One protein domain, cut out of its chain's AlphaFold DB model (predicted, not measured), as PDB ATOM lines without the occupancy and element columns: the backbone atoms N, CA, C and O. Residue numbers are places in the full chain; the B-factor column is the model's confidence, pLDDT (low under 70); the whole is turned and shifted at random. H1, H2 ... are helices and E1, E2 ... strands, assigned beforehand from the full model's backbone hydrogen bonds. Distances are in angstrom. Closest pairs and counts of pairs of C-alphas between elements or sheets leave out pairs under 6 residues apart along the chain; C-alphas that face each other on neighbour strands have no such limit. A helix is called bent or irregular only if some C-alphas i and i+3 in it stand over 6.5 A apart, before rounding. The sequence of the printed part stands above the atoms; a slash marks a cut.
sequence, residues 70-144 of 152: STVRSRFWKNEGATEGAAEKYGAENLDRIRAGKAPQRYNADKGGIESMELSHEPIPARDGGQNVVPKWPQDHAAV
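What this domain is: This is residues 70 to 144 of the 152 residues of an uncharacterized protein of Sulfurirhabdus autotrophica (UniProt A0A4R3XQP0). What is the main picture? Two small strand hairpins, E1 with E2 and E3 with E4, follow each other as E2 runs on into E3, and the hairpin of E3 and E4 lies in the middle, between H1 and the last helix H4. H1, H2 and H3 gather in one group, in which H2 and H3 make a corner and H3 packs on H1. What is it built of? The printed part has 75 residues with four named helices and four named strands, in the order H1 H2 H3 E1 E2 E3 E4 H4; the class is mixed, and both sheets, E1 - E2 and E3 - E4, are antiparallel. The whole is compact, with a radius of gyration of the C-alphas of 12.8 A and spans of 36 by 31 by 20 A.

How they stand to each other: How do the strands pair? E3, residues 118 to 121, and E4, residues 133 to 136, are an antiparallel hairpin at 141 degrees, with N 118 and O 136 within hydrogen-bond range at 2.8 A. E1, residues 105 to 108, and E2, residues 113 to 116, are another antiparallel hairpin at 141 degrees, with N 108 and O 113 2.9 A apart. E2 runs on into E3 at 39 degrees across a break of 1 residue. Which helices come nearest to E3 and E4? H1, residues 70 to 80, and E4 are near each other, with 7 pairs of C-alphas within 10 A. The closest C-alphas of E3 and H4, residues 138 to 144, are those of Glu 118 and Pro 138, 6.4 A apart; H1 and H4 are apart. How do the first three helices stand? H1 and H3, residues 92 to 99, touch, closest at the C-alphas of Lys 78 and Arg 99, 4.8 A, and run opposite ways at a steep tilt of 49 degrees. H2, residues 86 to 90, and H3 touch only at the corner, closest at the C-alphas of Ala 87 and Leu 95, 6.1 A. Are the helix backbones whole? Every O i to N i+4 pair is within hydrogen-bond range in H1 and H2, but 2 of 4 in H3 and 2 of 3 in H4; H3 is irregular, with C-alphas 93 and 96 7.2 A apart.

Where its parts are: Where do the helices lie? H1 begins at C-alpha 70 (90.801, -70.886, -45.480) and is 15.5 A long; H2 is 5.9 A and H3 11.4 A. H4 is 10.3 A long and ends at C-alpha 144 (72.063, -76.465, -34.587). How long are the strands? E1 is 9.3 A, E2 10.3 A, E3 9.9 A and E4 9.5 A.

The domain as a whole: How far does it reach? The two C-alphas farthest apart are those of Ala 92 and Asp 128, 35.6 A. Are there cuts, long links or weak places? The printed part has no cut, and its one long link has 11 residues between E3 and E4. The mean pLDDT of the printed part is 93.5, and no printed residue is under 70.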
ATOM      1  N   SER A  70      89.796 -71.269 -46.482       95.62
ATOM      2  CA  SER A  70      90.801 -70.886 -45.480       95.62
ATOM      3  C   SER A  70      91.127 -69.387 -45.501       95.62
ATOM      4  O   SER A  70      91.359 -68.787 -44.451       95.62
ATOM      5  N   THR A  71      91.103 -68.767 -46.684       96.12
ATOM      6  CA  THR A  71      91.292 -67.322 -46.861       96.12
ATOM      7  C   THR A  71      90.074 -66.560 -46.351       96.12
ATOM      8  O   THR A  71      90.249 -65.621 -45.580       96.12
ATOM      9  N   VAL A  72      88.859 -67.000 -46.701       96.44
ATOM     10  CA  VAL A  72      87.599 -66.423 -46.196       96.44
ATOM     11  C   VAL A  72      87.575 -66.435 -44.663       96.44
ATOM     12  O   VAL A  72      87.403 -65.390 -44.044       96.44
ATOM     13  N   ARG A  73      87.880 -67.581 -44.038       97.69
ATOM     14  CA  ARG A  73      87.986 -67.709 -42.573       97.69
ATOM     15  C   ARG A  73      89.003 -66.750 -41.965       97.69
ATOM     16  O   ARG A  73      88.726 -66.128 -40.946       97.69
ATOM     17  N   SER A  74      90.189 -66.640 -42.566       98.00
ATOM     18  CA  SER A  74      91.233 -65.748 -42.052       98.00
ATOM     19  C   SER A  74      90.805 -64.284 -42.099       98.00
ATOM     20  O   SER A  74      91.046 -63.536 -41.153       98.00
ATOM     21  N   ARG A  75      90.137 -63.886 -43.182       98.00
ATOM     22  CA  ARG A  75      89.592 -62.541 -43.371       98.00
ATOM     23  C   ARG A  75      88.469 -62.235 -42.390       98.00
ATOM     24  O   ARG A  75      88.502 -61.176 -41.777       98.00
ATOM     25  N   PHE A  76      87.553 -63.181 -42.187       98.12
ATOM     26  CA  PHE A  76      86.486 -63.067 -41.195       98.12
ATOM     27  C   PHE A  76      87.051 -62.752 -39.810       98.12
ATOM     28  O   PHE A  76      86.703 -61.734 -39.220       98.12
ATOM     29  N   TRP A  77      88.002 -63.557 -39.324       98.38
ATOM     30  CA  TRP A  77      88.590 -63.318 -38.006       98.38
ATOM     31  C   TRP A  77      89.356 -61.998 -37.934       98.38
ATOM     32  O   TRP A  77      89.250 -61.290 -36.944       98.38
ATOM     33  N   LYS A  78      90.073 -61.607 -38.992       98.38
ATOM     34  CA  LYS A  78      90.735 -60.295 -39.029       98.38
ATOM     35  C   LYS A  78      89.748 -59.133 -38.938       98.38
ATOM     36  O   LYS A  78      90.056 -58.159 -38.258       98.38
ATOM     37  N   ASN A  79      88.597 -59.245 -39.599       97.94
ATOM     38  CA  ASN A  79      87.528 -58.258 -39.505       97.94
ATOM     39  C   ASN A  79      86.967 -58.212 -38.079       97.94
ATOM     40  O   ASN A  79      86.944 -57.136 -37.493       97.94
ATOM     41  N   GLU A  80      86.639 -59.363 -37.483       97.62
ATOM     42  CA  GLU A  80      86.168 -59.430 -36.091       97.62
ATOM     43  C   GLU A  80      87.184 -58.820 -35.110       97.62
ATOM     44  O   GLU A  80      86.815 -58.044 -34.236       97.62
ATOM     45  N   GLY A  81      88.482 -59.087 -35.277       96.56
ATOM     46  CA  GLY A  81      89.536 -58.553 -34.401       96.56
ATOM     47  C   GLY A  81      89.792 -57.050 -34.524       96.56
ATOM     48  O   GLY A  81      90.539 -56.498 -33.710       96.56
ATOM     49  N   ALA A  82      89.222 -56.411 -35.545       96.31
ATOM     50  CA  ALA A  82      89.256 -54.968 -35.746       96.31
ATOM     51  C   ALA A  82      87.980 -54.265 -35.263       96.31
ATOM     52  O   ALA A  82      87.937 -53.037 -35.279       96.31
ATOM     53  N   THR A  83      86.962 -55.016 -34.831       95.62
ATOM     54  CA  THR A  83      85.756 -54.436 -34.235       95.62
ATOM     55  C   THR A  83      86.033 -53.919 -32.825       95.62
ATOM     56  O   THR A  83      86.835 -54.481 -32.072       95.62
ATOM     57  N   GLU A  84      85.358 -52.832 -32.457       94.38
ATOM     58  CA  GLU A  84      85.299 -52.383 -31.068       94.38
ATOM     59  C   GLU A  84      84.565 -53.447 -30.239       94.38
ATOM     60  O   GLU A  84      83.564 -54.004 -30.689       94.38
ATOM     61  N   GLY A  85      85.066 -53.779 -29.048       94.25
ATOM     62  CA  GLY A  85      84.468 -54.840 -28.231       94.25
ATOM     63  C   GLY A  85      85.022 -56.253 -28.483       94.25
ATOM     64  O   GLY A  85      84.561 -57.219 -27.871       94.25
ATOM     65  N   ALA A  86      85.985 -56.427 -29.401       94.25
ATOM     66  CA  ALA A  86      86.526 -57.750 -29.726       94.25
ATOM     67  C   ALA A  86      87.196 -58.439 -28.521       94.25
ATOM     68  O   ALA A  86      87.167 -59.667 -28.419       94.25
ATOM     69  N   ALA A  87      87.788 -57.661 -27.609       94.56
ATOM     70  CA  ALA A  87      88.466 -58.177 -26.420       94.56
ATOM     71  C   ALA A  87      87.457 -58.774 -25.436       94.56
ATOM     72  O   ALA A  87      87.664 -59.839 -24.869       94.56
ATOM     73  N   GLU A  88      86.341 -58.078 -25.279       96.25
ATOM     74  CA  GLU A  88      85.238 -58.398 -24.395       96.25
ATOM     75  C   GLU A  88      84.453 -59.598 -24.935       96.25
ATOM     76  O   GLU A  88      84.071 -60.487 -24.179       96.25
ATOM     77  N   LYS A  89      84.261 -59.657 -26.259       95.69
ATOM     78  CA  LYS A  89      83.522 -60.729 -26.935       95.69
ATOM     79  C   LYS A  89      84.287 -62.053 -26.981       95.69
ATOM     80  O   LYS A  89      83.672 -63.113 -26.871       95.69
ATOM     81  N   TYR A  90      85.604 -62.007 -27.185       96.00
ATOM     82  CA  TYR A  90      86.411 -63.203 -27.459       96.00
ATOM     83  C   TYR A  90      87.490 -63.515 -26.417       96.00
ATOM     84  O   TYR A  90      88.167 -64.538 -26.544       96.00
ATOM     85  N   GLY A  91      87.650 -62.665 -25.406       95.94
ATOM     86  CA  GLY A  91      88.757 -62.720 -24.455       95.94
ATOM     87  C   GLY A  91      89.981 -61.961 -24.972       95.94
ATOM     88  O   GLY A  91      90.382 -62.087 -26.136       95.94
ATOM     89  N   ALA A  92      90.599 -61.167 -24.096       96.12
ATOM     90  CA  ALA A  92      91.779 -60.370 -24.427       96.12
ATOM     91  C   ALA A  92      92.961 -61.250 -24.882       96.12
ATOM     92  O   ALA A  92      93.712 -60.871 -25.780       96.12
ATOM     93  N   GLU A  93      93.078 -62.460 -24.332       96.25
ATOM     94  CA  GLU A  93      94.083 -63.468 -24.676       96.25
ATOM     95  C   GLU A  93      93.971 -63.983 -26.119       96.25
ATOM     96  O   GLU A  93      94.943 -64.488 -26.687       96.25
ATOM     97  N   ASN A  94      92.796 -63.846 -26.740       97.88
ATOM     98  CA  ASN A  94      92.553 -64.283 -28.110       97.88
ATOM     99  C   ASN A  94      92.776 -63.181 -29.149       97.88
ATOM    100  O   ASN A  94      92.873 -63.495 -30.339       97.88
ATOM    101  N   LEU A  95      92.895 -61.914 -28.745       97.00
ATOM    102  CA  LEU A  95      92.956 -60.786 -29.677       97.00
ATOM    103  C   LEU A  95      94.072 -60.914 -30.710       97.00
ATOM    104  O   LEU A  95      93.828 -60.734 -31.903       97.00
ATOM    105  N   ASP A  96      95.283 -61.265 -30.283       97.44
ATOM    106  CA  ASP A  96      96.419 -61.397 -31.199       97.44
ATOM    107  C   ASP A  96      96.213 -62.543 -32.195       97.44
ATOM    108  O   ASP A  96      96.573 -62.440 -33.372       97.44
ATOM    109  N   ARG A  97      95.553 -63.625 -31.763       97.88
ATOM    110  CA  ARG A  97      95.188 -64.742 -32.644       97.88
ATOM    111  C   ARG A  97      94.168 -64.295 -33.687       97.88
ATOM    112  O   ARG A  97      94.363 -64.562 -34.874       97.88
ATOM    113  N   ILE A  98      93.127 -63.593 -33.254       98.00
ATOM    114  CA  ILE A  98      92.040 -63.107 -34.109       98.00
ATOM    115  C   ILE A  98      92.564 -62.092 -35.127       98.00
ATOM    116  O   ILE A  98      92.320 -62.243 -36.324       98.00
ATOM    117  N   ARG A  99      93.391 -61.133 -34.698       97.25
ATOM    118  CA  ARG A  99      94.051 -60.155 -35.582       97.25
ATOM    119  C   ARG A  99      95.026 -60.804 -36.568       97.25
ATOM    120  O   ARG A  99      95.218 -60.304 -37.675       97.25
ATOM    121  N   ALA A 100      95.590 -61.963 -36.228       97.38
ATOM    122  CA  ALA A 100      96.353 -62.789 -37.165       97.38
ATOM    123  C   ALA A 100      95.465 -63.611 -38.130       97.38
ATOM    124  O   ALA A 100      95.979 -64.269 -39.037       97.38
ATOM    125  N   GLY A 101      94.140 -63.561 -37.982       97.56
ATOM    126  CA  GLY A 101      93.168 -64.308 -38.777       97.56
ATOM    127  C   GLY A 101      92.984 -65.754 -38.328       97.56
ATOM    128  O   GLY A 101      92.698 -66.623 -39.154       97.56
ATOM    129  N   LYS A 102      93.208 -66.038 -37.044       98.12
ATOM    130  CA  LYS A 102      92.977 -67.347 -36.426       98.12
ATOM    131  C   LYS A 102      91.756 -67.266 -35.516       98.12
ATOM    132  O   LYS A 102      91.530 -66.249 -34.875       98.12
ATOM    133  N   ALA A 103      91.004 -68.358 -35.428       97.81
ATOM    134  CA  ALA A 103      89.863 -68.430 -34.525       97.81
ATOM    135  C   ALA A 103      90.296 -68.284 -33.049       97.81
ATOM    136  O   ALA A 103      91.397 -68.746 -32.696       97.81
ATOM    137  N   PRO A 104      89.437 -67.698 -32.194       97.88
ATOM    138  CA  PRO A 104      89.625 -67.726 -30.751       97.88
ATOM    139  C   PRO A 104      89.638 -69.160 -30.230       97.88
ATOM    140  O   PRO A 104      89.073 -70.076 -30.841       97.88
ATOM    141  N   GLN A 105      90.295 -69.337 -29.092       97.69
ATOM    142  CA  GLN A 105      90.437 -70.605 -28.404       97.69
ATOM    143  C   GLN A 105      89.905 -70.525 -26.980       97.69
ATOM    144  O   GLN A 105      89.992 -69.484 -26.334       97.69
ATOM    145  N   ARG A 106      89.392 -71.654 -26.492       95.44
ATOM    146  CA  ARG A 106      89.035 -71.839 -25.083       95.44
ATOM    147  C   ARG A 106      89.428 -73.229 -24.615       95.44
ATOM    148  O   ARG A 106      89.550 -74.145 -25.433       95.44
ATOM    149  N   TYR A 107      89.605 -73.385 -23.309       95.19
ATOM    150  CA  TYR A 107      89.644 -74.711 -22.707       95.19
ATOM    151  C   TYR A 107      88.232 -75.289 -22.648       95.19
ATOM    152  O   TYR A 107      87.291 -74.601 -22.254       95.19
ATOM    153  N   ASN A 108      88.102 -76.548 -23.044       93.00
ATOM    154  CA  ASN A 108      86.872 -77.309 -22.959       93.00
ATOM    155  C   ASN A 108      87.131 -78.594 -22.164       93.00
ATOM    156  O   ASN A 108      87.969 -79.408 -22.558       93.00
ATOM    157  N   ALA A 109      86.414 -78.753 -21.049       90.88
ATOM    158  CA  ALA A 109      86.562 -79.892 -20.149       90.88
ATOM    159  C   ALA A 109      86.050 -81.201 -20.768       90.88
ATOM    160  O   ALA A 109      86.727 -82.215 -20.637       90.88
ATOM    161  N   ASP A 110      84.937 -81.163 -21.505       86.62
ATOM    162  CA  ASP A 110      84.367 -82.330 -22.196       86.62
ATOM    163  C   ASP A 110      85.339 -82.863 -23.257       86.62
ATOM    164  O   ASP A 110      85.528 -84.064 -23.418       86.62
ATOM    165  N   LYS A 111      86.050 -81.951 -23.931       86.31
ATOM    166  CA  LYS A 111      87.142 -82.294 -24.852       86.31
ATOM    167  C   LYS A 111      88.411 -82.772 -24.137       86.31
ATOM    168  O   LYS A 111      89.277 -83.385 -24.759       86.31
ATOM    169  N   GLY A 112      88.588 -82.386 -22.876       91.94
ATOM    170  CA  GLY A 112      89.844 -82.520 -22.138       91.94
ATOM    171  C   GLY A 112      90.972 -81.618 -22.657       91.94
ATOM    172  O   GLY A 112      92.146 -81.933 -22.465       91.94
ATOM    173  N   GLY A 113      90.666 -80.507 -23.340       93.69
ATOM    174  CA  GLY A 113      91.708 -79.690 -23.963       93.69
ATOM    175  C   GLY A 113      91.233 -78.413 -24.647       93.69
ATOM    176  O   GLY A 113      90.083 -77.997 -24.545       93.69
ATOM    177  N   ILE A 114      92.156 -77.770 -25.367       94.94
ATOM    178  CA  ILE A 114      91.874 -76.533 -26.100       94.94
ATOM    179  C   ILE A 114      91.046 -76.828 -27.356       94.94
ATOM    180  O   ILE A 114      91.363 -77.708 -28.166       94.94
ATOM    181  N   GLU A 115      90.001 -76.040 -27.567       94.62
ATOM    182  CA  GLU A 115      89.234 -76.000 -28.804       94.62
ATOM    183  C   GLU A 115      89.287 -74.624 -29.457       94.62
ATOM    184  O   GLU A 115      89.766 -73.654 -28.876       94.62
ATOM    185  N   SER A 116      88.872 -74.558 -30.718       96.44
ATOM    186  CA  SER A 116      88.815 -73.320 -31.490       96.44
ATOM    187  C   SER A 116      87.405 -73.128 -32.015       96.44
ATOM    188  O   SER A 116      86.739 -74.107 -32.350       96.44
ATOM    189  N   MET A 117      86.975 -71.876 -32.099       96.88
ATOM    190  CA  MET A 117      85.670 -71.539 -32.652       96.88
ATOM    191  C   MET A 117      85.604 -71.881 -34.153       96.88
ATOM    192  O   MET A 117      86.598 -71.785 -34.885       96.88
ATOM    193  N   GLU A 118      84.426 -72.284 -34.614       94.31
ATOM    194  CA  GLU A 118      84.119 -72.647 -35.996       94.31
ATOM    195  C   GLU A 118      83.266 -71.559 -36.664       94.31
ATOM    196  O   GLU A 118      82.675 -70.721 -35.985       94.31
ATOM    197  N   LEU A 119      83.216 -71.561 -38.001       94.44
ATOM    198  CA  LEU A 119      82.297 -70.725 -38.777       94.44
ATOM    199  C   LEU A 119      81.236 -71.622 -39.417       94.44
ATOM    200  O   LEU A 119      81.564 -72.434 -40.287       94.44
ATOM    201  N   SER A 120      79.996 -71.469 -38.966       91.69
ATOM    202  CA  SER A 120      78.810 -72.176 -39.455       91.69
ATOM    203  C   SER A 120      78.168 -71.400 -40.604       91.69
ATOM    204  O   SER A 120      78.080 -70.180 -40.514       91.69
ATOM    205  N   HIS A 121      77.717 -72.070 -41.669       90.06
ATOM    206  CA  HIS A 121      76.947 -71.406 -42.728       90.06
ATOM    207  C   HIS A 121      75.458 -71.459 -42.385       90.06
ATOM    208  O   HIS A 121      74.851 -72.527 -42.437       90.06
ATOM    209  N   GLU A 122      74.885 -70.310 -42.031       87.00
ATOM    210  CA  GLU A 122      73.509 -70.203 -41.535       87.00
ATOM    211  C   GLU A 122      72.763 -69.038 -42.203       87.00
ATOM    212  O   GLU A 122      73.354 -67.981 -42.425       87.00
ATOM    213  N   PRO A 123      71.455 -69.167 -42.487       88.38
ATOM    214  CA  PRO A 123      70.635 -70.377 -42.348       88.38
ATOM    215  C   PRO A 123      70.803 -71.360 -43.519       88.38
ATOM    216  O   PRO A 123      70.348 -72.496 -43.437       88.38
ATOM    217  N   ILE A 124      71.431 -70.924 -44.615       86.12
ATOM    218  CA  ILE A 124      71.624 -71.728 -45.824       86.12
ATOM    219  C   ILE A 124      72.996 -72.416 -45.742       86.12
ATOM    220  O   ILE A 124      73.999 -71.715 -45.588       86.12
ATOM    221  N   PRO A 125      73.080 -73.753 -45.877       84.31
ATOM    222  CA  PRO A 125      74.354 -74.463 -45.907       84.31
ATOM    223  C   PRO A 125      75.248 -74.048 -47.084       84.31
ATOM    224  O   PRO A 125      74.768 -73.698 -48.163       84.31
ATOM    225  N   ALA A 126      76.566 -74.198 -46.930       86.31
ATOM    226  CA  ALA A 126      77.531 -73.876 -47.990       86.31
ATOM    227  C   ALA A 126      77.286 -74.651 -49.298       86.31
ATOM    228  O   ALA A 126      77.442 -74.096 -50.384       86.31
ATOM    229  N   ARG A 127      76.878 -75.928 -49.207       83.25
ATOM    230  CA  ARG A 127      76.579 -76.774 -50.380       83.25
ATOM    231  C   ARG A 127      75.399 -76.259 -51.212       83.25
ATOM    232  O   ARG A 127      75.338 -76.545 -52.400       83.25
ATOM    233  N   ASP A 128      74.520 -75.485 -50.582       86.88
ATOM    234  CA  ASP A 128      73.333 -74.884 -51.189       86.88
ATOM    235  C   ASP A 128      73.581 -73.404 -51.555       86.88
ATOM    236  O   ASP A 128      72.655 -72.670 -51.885       86.88
ATOM    237  N   GLY A 129      74.843 -72.951 -51.501       85.81
ATOM    238  CA  GLY A 129      75.258 -71.599 -51.885       85.81
ATOM    239  C   GLY A 129      75.197 -70.555 -50.768       85.81
ATOM    240  O   GLY A 129      75.346 -69.366 -51.044       85.81
ATOM    241  N   GLY A 130      74.993 -70.961 -49.511       89.75
ATOM    242  CA  GLY A 130      75.009 -70.038 -48.379       89.75
ATOM    243  C   GLY A 130      76.372 -69.369 -48.187       89.75
ATOM    244  O   GLY A 130      77.403 -70.036 -48.193       89.75
ATOM    245  N   GLN A 131      76.370 -68.048 -47.998       89.75
ATOM    246  CA  GLN A 131      77.581 -67.236 -47.780       89.75
ATOM    247  C   GLN A 131      77.624 -66.568 -46.404       89.75
ATOM    248  O   GLN A 131      78.663 -66.073 -45.980       89.75
ATOM    249  N   ASN A 132      76.500 -66.530 -45.689       91.19
ATOM    250  CA  ASN A 132      76.495 -65.970 -44.350       91.19
ATOM    251  C   ASN A 132      77.150 -66.954 -43.380       91.19
ATOM    252  O   ASN A 132      76.816 -68.139 -43.375       91.19
ATOM    253  N   VAL A 133      78.077 -66.448 -42.570       93.31
ATOM    254  CA  VAL A 133      78.854 -67.251 -41.629       93.31
ATOM    255  C   VAL A 133      78.650 -66.754 -40.205       93.31
ATOM    256  O   VAL A 133      78.741 -65.560 -39.931       93.31
ATOM    257  N   VAL A 134      78.395 -67.683 -39.288       93.94
ATOM    258  CA  VAL A 134      78.152 -67.401 -37.872       93.94
ATOM    259  C   VAL A 134      79.237 -68.081 -37.033       93.94
ATOM    260  O   VAL A 134      79.430 -69.295 -37.156       93.94
ATOM    261  N   PRO A 135      79.970 -67.338 -36.185       95.75
ATOM    262  CA  PRO A 135      80.984 -67.915 -35.316       95.75
ATOM    263  C   PRO A 135      80.329 -68.684 -34.162       95.75
ATOM    264  O   PRO A 135      79.538 -68.112 -33.413       95.75
ATOM    265  N   LYS A 136      80.666 -69.968 -33.999       94.00
ATOM    266  CA  LYS A 136      80.136 -70.828 -32.926       94.00
ATOM    267  C   LYS A 136      81.202 -71.738 -32.346       94.00
ATOM    268  O   LYS A 136      82.121 -72.161 -33.048       94.00
ATOM    269  N   TRP A 137      81.082 -72.065 -31.066       94.19
ATOM    270  CA  TRP A 137      81.878 -73.154 -30.515       94.19
ATOM    271  C   TRP A 137      81.402 -74.499 -31.077       94.19
ATOM    272  O   TRP A 137      80.234 -74.613 -31.449       94.19
ATOM    273  N   PRO A 138      82.270 -75.524 -31.148       91.69
ATOM    274  CA  PRO A 138      81.909 -76.814 -31.738       91.69
ATOM    275  C   PRO A 138      80.632 -77.450 -31.166       91.69
ATOM    276  O   PRO A 138      79.870 -78.052 -31.922       91.69
ATOM    277  N   GLN A 139      80.370 -77.303 -29.863       88.94
ATOM    278  CA  GLN A 139      79.161 -77.831 -29.210       88.94
ATOM    279  C   GLN A 139      77.916 -77.053 -29.633       88.94
ATOM    280  O   GLN A 139      76.905 -77.650 -29.990       88.94
ATOM    281  N   ASP A 140      78.010 -75.723 -29.653       89.50
ATOM    282  CA  ASP A 140      76.909 -74.844 -30.055       89.50
ATOM    283  C   ASP A 140      76.577 -75.026 -31.541       89.50
ATOM    284  O   ASP A 140      75.421 -74.952 -31.950       89.50
ATOM    285  N   HIS A 141      77.596 -75.289 -32.361       88.19
ATOM    286  CA  HIS A 141      77.422 -75.624 -33.767       88.19
ATOM    287  C   HIS A 141      76.708 -76.974 -33.924       88.19
ATOM    288  O   HIS A 141      75.739 -77.066 -34.672       88.19
ATOM    289  N   ALA A 142      77.120 -77.994 -33.166       86.88
ATOM    290  CA  ALA A 142      76.485 -79.313 -33.157       86.88
ATOM    291  C   ALA A 142      75.032 -79.309 -32.666       86.88
ATOM    292  O   ALA A 142      74.238 -80.143 -33.093       86.88
ATOM    293  N   ALA A 143      74.663 -78.364 -31.799       85.44
ATOM    294  CA  ALA A 143      73.285 -78.206 -31.346       85.44
ATOM    295  C   ALA A 143      72.335 -77.728 -32.461       85.44
ATOM    296  O   ALA A 143      71.129 -77.953 -32.368       85.44
ATOM    297  N   VAL A 144      72.860 -77.067 -33.502       79.94
ATOM    298  CA  VAL A 144      72.063 -76.465 -34.587       79.94
ATOM    299  C   VAL A 144      72.235 -77.200 -35.918       79.94
ATOM    300  O   VAL A 144      71.281 -77.270 -36.688       79.94
TER     301      VAL A 144